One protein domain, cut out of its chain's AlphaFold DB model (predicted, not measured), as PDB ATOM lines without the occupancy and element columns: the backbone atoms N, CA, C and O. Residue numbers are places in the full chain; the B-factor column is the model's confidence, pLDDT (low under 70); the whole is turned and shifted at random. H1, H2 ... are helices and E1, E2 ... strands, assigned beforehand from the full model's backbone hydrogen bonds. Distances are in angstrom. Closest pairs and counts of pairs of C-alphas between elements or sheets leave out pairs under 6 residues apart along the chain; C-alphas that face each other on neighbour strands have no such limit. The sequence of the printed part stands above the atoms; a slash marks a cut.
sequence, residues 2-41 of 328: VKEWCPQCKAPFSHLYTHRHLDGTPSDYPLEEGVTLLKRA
ATOM      1  N   VAL A   2     -59.056  36.975 -37.838       78.44
ATOM      2  CA  VAL A   2     -58.948  38.439 -37.957       78.44
ATOM      3  C   VAL A   2     -57.461  38.773 -38.090       78.44
ATOM      4  O   VAL A   2     -56.674  38.368 -37.239       78.44
ATOM      5  N   LYS A   3     -57.061  39.407 -39.196       87.31
ATOM      6  CA  LYS A   3     -55.696  39.925 -39.371       87.31
ATOM      7  C   LYS A   3     -55.616  41.287 -38.700       87.31
ATOM      8  O   LYS A   3     -56.542  42.080 -38.847       87.31
ATOM      9  N   GLU A   4     -54.524  41.551 -38.001       93.00
ATOM     10  CA  GLU A   4     -54.267  42.858 -37.400       93.00
ATOM     11  C   GLU A   4     -53.705  43.813 -38.455       93.00
ATOM     12  O   GLU A   4     -52.966  43.387 -39.342       93.00
ATOM     13  N   TRP A   5     -54.076  45.093 -38.378       96.19
ATOM     14  CA  TRP A   5     -53.729  46.112 -39.372       96.19
ATOM     15  C   TRP A   5     -52.864  47.196 -38.746       96.19
ATOM     16  O   TRP A   5     -53.169  47.698 -37.664       96.19
ATOM     17  N   CYS A   6     -51.787  47.579 -39.432       92.38
ATOM     18  CA  CYS A   6     -50.937  48.674 -38.982       92.38
ATOM     19  C   CYS A   6     -51.699  50.007 -39.106       92.38
ATOM     20  O   CYS A   6     -52.188  50.320 -40.194       92.38
ATOM     21  N   PRO A   7     -51.781  50.833 -38.047       90.56
ATOM     22  CA  PRO A   7     -52.543  52.082 -38.086       90.56
ATOM     23  C   PRO A   7     -51.955  53.131 -39.044       90.56
ATOM     24  O   PRO A   7     -52.693  53.989 -39.520       90.56
ATOM     25  N   GLN A   8     -50.651  53.071 -39.350       93.44
ATOM     26  CA  GLN A   8     -50.000  54.020 -40.264       93.44
ATOM     27  C   GLN A   8     -50.156  53.624 -41.732       93.44
ATOM     28  O   GLN A   8     -50.641  54.416 -42.536       93.44
ATOM     29  N   CYS A   9     -49.735  52.411 -42.097       96.00
ATOM     30  CA  CYS A   9     -49.700  51.989 -43.498       96.00
ATOM     31  C   CYS A   9     -50.916  51.160 -43.928       96.00
ATOM     32  O   CYS A   9     -51.043  50.861 -45.112       96.00
ATOM     33  N   LYS A  10     -51.805  50.782 -42.996       96.06
ATOM     34  CA  LYS A  10     -52.956  49.898 -43.247       96.06
ATOM     35  C   LYS A  10     -52.555  48.572 -43.910       96.06
ATOM     36  O   LYS A  10     -53.334  47.992 -44.652       96.06
ATOM     37  N   ALA A  11     -51.341  48.086 -43.657       95.44
ATOM     38  CA  ALA A  11     -50.924  46.759 -44.085       95.44
ATOM     39  C   ALA A  11     -51.251  45.732 -42.988       95.44
ATOM     40  O   ALA A  11     -51.078  46.044 -41.801       95.44
ATOM     41  N   PRO A  12     -51.709  44.521 -43.349       96.56
ATOM     42  CA  PRO A  12     -51.852  43.446 -42.384       96.56
ATOM     43  C   PRO A  12     -50.473  42.955 -41.927       96.56
ATOM     44  O   PRO A  12     -49.564  42.832 -42.745       96.56
ATOM     45  N   PHE A  13     -50.326  42.623 -40.648       96.44
ATOM     46  CA  PHE A  13     -49.094  42.039 -40.107       96.44
ATOM     47  C   PHE A  13     -49.405  40.868 -39.168       96.44
ATOM     48  O   PHE A  13     -50.495  40.775 -38.602       96.44
ATOM     49  N   SER A  14     -48.453  39.943 -39.043       96.31
ATOM     50  CA  SER A  14     -48.575  38.741 -38.202       96.31
ATOM     51  C   SER A  14     -47.553  38.681 -37.071       96.31
ATOM     52  O   SER A  14     -47.774  37.935 -36.119       96.31
ATOM     53  N   HIS A  15     -46.481  39.473 -37.156       96.62
ATOM     54  CA  HIS A  15     -45.387  39.497 -36.192       96.62
ATOM     55  C   HIS A  15     -45.084  40.921 -35.720       96.62
ATOM     56  O   HIS A  15     -45.320  41.887 -36.452       96.62
ATOM     57  N   LEU A  16     -44.585  41.039 -34.491       96.50
ATOM     58  CA  LEU A  16     -44.129  42.285 -33.877       96.50
ATOM     59  C   LEU A  16     -42.807  42.054 -33.153       96.50
ATOM     60  O   LEU A  16     -42.611  41.009 -32.541       96.50
ATOM     61  N   TYR A  17     -41.936  43.062 -33.165       97.62
ATOM     62  CA  TYR A  17     -40.735  43.062 -32.339       97.62
ATOM     63  C   TYR A  17     -41.070  43.500 -30.913       97.62
ATOM     64  O   TYR A  17     -41.607  44.592 -30.706       97.62
ATOM     65  N   THR A  18     -40.747  42.663 -29.931       97.19
ATOM     66  CA  THR A  18     -40.994  42.932 -28.508       97.19
ATOM     67  C   THR A  18     -39.739  42.675 -27.672       97.19
ATOM     68  O   THR A  18     -38.898  41.864 -28.040       97.19
ATOM     69  N   HIS A  19     -39.599  43.378 -26.545       97.94
ATOM     70  CA  HIS A  19     -38.507  43.181 -25.571       97.94
ATOM     71  C   HIS A  19     -38.947  42.287 -24.401       97.94
ATOM     72  O   HIS A  19     -38.390  42.348 -23.307       97.94
ATOM     73  N   ARG A  20     -40.015  41.509 -24.587       97.75
ATOM     74  CA  ARG A  20     -40.548  40.593 -23.582       97.75
ATOM     75  C   ARG A  20     -40.931  39.292 -24.251       97.75
ATOM     76  O   ARG A  20     -41.648  39.306 -25.244       97.75
ATOM     77  N   HIS A  21     -40.499  38.187 -23.669       97.88
ATOM     78  CA  HIS A  21     -40.929  36.865 -24.097       97.88
ATOM     79  C   HIS A  21     -42.422  36.645 -23.802       97.88
ATOM     80  O   HIS A  21     -43.044  37.367 -23.012       97.88
ATOM     81  N   LEU A  22     -43.003  35.592 -24.383       97.31
ATOM     82  CA  LEU A  22     -44.384  35.172 -24.099       97.31
ATOM     83  C   LEU A  22     -44.614  34.838 -22.612       97.31
ATOM     84  O   LEU A  22     -45.711  35.063 -22.101       97.31
ATOM     85  N   ASP A  23     -43.564  34.411 -21.907       97.06
ATOM     86  CA  ASP A  23     -43.579  34.149 -20.460       97.06
ATOM     87  C   ASP A  23     -43.509  35.431 -19.607       97.06
ATOM     88  O   ASP A  23     -43.685  35.390 -18.391       97.06
ATOM     89  N   GLY A  24     -43.268  36.589 -20.234       96.62
ATOM     90  CA  GLY A  24     -43.169  37.897 -19.580       96.62
ATOM     91  C   GLY A  24     -41.765  38.280 -19.112       96.62
ATOM     92  O   GLY A  24     -41.580  39.394 -18.618       96.62
ATOM     93  N   THR A  25     -40.767  37.412 -19.293       98.00
ATOM     94  CA  THR A  25     -39.367  37.742 -19.008       98.00
ATOM     95  C   THR A  25     -38.870  38.836 -19.965       98.00
ATOM     96  O   THR A  25     -39.134  38.764 -21.169       98.00
ATOM     97  N   PRO A  26     -38.190  39.883 -19.463       97.88
ATOM     98  CA  PRO A  26     -37.604  40.911 -20.316       97.88
ATOM     99  C   PRO A  26     -36.403  40.356 -21.096       97.88
ATOM    100  O   PRO A  26     -35.646  39.540 -20.576       97.88
ATOM    101  N   SER A  27     -36.235  40.819 -22.333       97.38
ATOM    102  CA  SER A  27     -35.104  40.526 -23.219       97.38
ATOM    103  C   SER A  27     -34.417  41.830 -23.613       97.38
ATOM    104  O   SER A  27     -35.085  42.796 -23.987       97.38
ATOM    105  N   ASP A  28     -33.085  41.840 -23.580       97.94
ATOM    106  CA  ASP A  28     -32.268  42.990 -23.995       97.94
ATOM    107  C   ASP A  28     -32.272  43.200 -25.516       97.94
ATOM    108  O   ASP A  28     -31.986  44.293 -26.005       97.94
ATOM    109  N   TYR A  29     -32.625  42.160 -26.274       97.88
ATOM    110  CA  TYR A  29     -32.742  42.214 -27.726       97.88
ATOM    111  C   TYR A  29     -34.208  42.138 -28.156       97.88
ATOM    112  O   TYR A  29     -34.988  41.399 -27.546       97.88
ATOM    113  N   PRO A  30     -34.597  42.865 -29.217       97.88
ATOM    114  CA  PRO A  30     -35.931  42.755 -29.779       97.88
ATOM    115  C   PRO A  30     -36.128  41.370 -30.406       97.88
ATOM    116  O   PRO A  30     -35.337  40.932 -31.240       97.88
ATOM    117  N   LEU A  31     -37.213  40.707 -30.024       97.62
ATOM    118  CA  LEU A  31     -37.595  39.381 -30.499       97.62
ATOM    119  C   LEU A  31     -38.826  39.489 -31.390       97.62
ATOM    120  O   LEU A  31     -39.763  40.219 -31.063       97.62
ATOM    121  N   GLU A  32     -38.821  38.775 -32.511       98.19
ATOM    122  CA  GLU A  32     -39.970  38.697 -33.410       98.19
ATOM    123  C   GLU A  32     -40.990  37.691 -32.866       98.19
ATOM    124  O   GLU A  32     -40.735  36.490 -32.838       98.19
ATOM    125  N   GLU A  33     -42.149  38.185 -32.439       97.81
ATOM    126  CA  GLU A  33     -43.196  37.379 -31.817       97.81
ATOM    127  C   GLU A  33     -44.500  37.442 -32.611       97.81
ATOM    128  O   GLU A  33     -44.893  38.480 -33.154       97.81
ATOM    129  N   GLY A  34     -45.208  36.313 -32.661       96.31
ATOM    130  CA  GLY A  34     -46.500  36.216 -33.332       96.31
ATOM    131  C   GLY A  34     -47.586  36.984 -32.578       96.31
ATOM    132  O   GLY A  34     -47.807  36.767 -31.388       96.31
ATOM    133  N   VAL A  35     -48.348  37.831 -33.273       95.56
ATOM    134  CA  VAL A  35     -49.393  38.661 -32.641       95.56
ATOM    135  C   VAL A  35     -50.488  37.812 -31.985       95.56
ATOM    136  O   VAL A  35     -51.030  38.171 -30.941       95.56
ATOM    137  N   THR A  36     -50.801  36.652 -32.564       94.75
ATOM    138  CA  THR A  36     -51.763  35.699 -31.992       94.75
ATOM    139  C   THR A  36     -51.279  35.081 -30.682       94.75
ATOM    140  O   THR A  36     -52.112  34.767 -29.832       94.75
ATOM    141  N   LEU A  37     -49.964  34.920 -30.509       95.75
ATOM    142  CA  LEU A  37     -49.350  34.416 -29.281       95.75
ATOM    143  C   LEU A  37     -49.266  35.521 -28.230       95.75
ATOM    144  O   LEU A  37     -49.682  35.297 -27.098       95.75
ATOM    145  N   LEU A  38     -48.859  36.732 -28.620       95.81
ATOM    146  CA  LEU A  38     -48.835  37.899 -27.731       95.81
ATOM    147  C   LEU A  38     -50.212  38.188 -27.122       95.81
ATOM    148  O   LEU A  38     -50.317  38.393 -25.920       95.81
ATOM    149  N   LYS A  39     -51.290  38.103 -27.912       95.12
ATOM    150  CA  LYS A  39     -52.667  38.263 -27.405       95.12
ATOM    151  C   LYS A  39     -53.081  37.209 -26.369       95.12
ATOM    152  O   LYS A  39     -54.071  37.411 -25.675       95.12
ATOM    153  N   ARG A  40     -52.371  36.080 -26.300       96.75
ATOM    154  CA  ARG A  40     -52.589  35.000 -25.325       96.75
ATOM    155  C   ARG A  40     -51.565  35.015 -24.194       96.75
ATOM    156  O   ARG A  40     -51.740  34.273 -23.231       96.75
ATOM    157  N   ALA A  41     -50.508  35.816 -24.307       97.69
ATOM    158  CA  ALA A  41     -49.496  35.934 -23.274       97.69
ATOM    159  C   ALA A  41     -50.137  36.514 -22.010       97.69
ATOM    160  O   ALA A  41     -50.839  37.526 -22.062       97.69
TER     161      ALA A  41
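This is residues 2 to 41 of the 328 residues of an uncharacterized protein of Monoraphidium neglectum (UniProt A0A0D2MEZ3). A two-stranded hairpin, E1 and E2, makes one part of this elongated domain, and a small folded-back loop without a named element, residues 2 to 14, makes the other end of its length. E2 bends sharply at residue 29, and after its last residue the chain turns straight into H1, a single short turn of helix. The printed part has 40 residues, with two named strands and one named helix in the order E1, E2, H1; the sheet has the order E1 - E2 and is antiparallel. The class is mixed, helices and strands, although under half of the residues, 19, are in named elements. The whole is only just loose, close to compact, with a radius of gyration of the C-alphas of 11.1 A and spans of 30 by 19 by 11 A.

Start at C-alpha 2, at (-58.948, 38.439, -37.957), and go through residues 2 to 14, where you meet no named element. Find C-alpha 15 at (-45.387, 39.497, -36.192); there E1 begins, and it runs over residues 15 to 20, 13.6 A from first to last C-alpha. E2 covers residues 26 to 34 and is 16.4 A long, with a bend of 110 degrees at residue 29. H1 takes residues 35 to 38, is 5.0 A long and ends at C-alpha 38, at (-48.835, 37.899, -27.731).

Look first at residues 4 to 5, which pair with residues 12 to 13, antiparallel, in stretches too short to be named. Next, E1 and E2 form a hairpin of antiparallel neighbours, with 155 degrees between their directions. Check N 16 and O 33, 2.9 A apart, and N 27 and O 19, 2.8 A apart, both within hydrogen-bond range. The C-alphas of His 15 and Gly 34 face each other at 4.5 A, and those of Arg 20 and Pro 26 at 4.4 A. At the start of E1, compare it with H1: their closest C-alphas, those of His 15 and Val 35, are 5.4 A apart. H1 is too short for any O i to N i+4 pair inside it, and its one O i to N i+3 pair is within hydrogen-bond range.

Measure the size from Val 2 to Asp 28, whose C-alphas are the two farthest apart, at 30.5 A. The printed part has no cut, and the links E1 to E2 and E2 to H1 are both tight. In the B-factor column of this predicted model the mean pLDDT of the printed part is 95.7, and no printed residue is under 70.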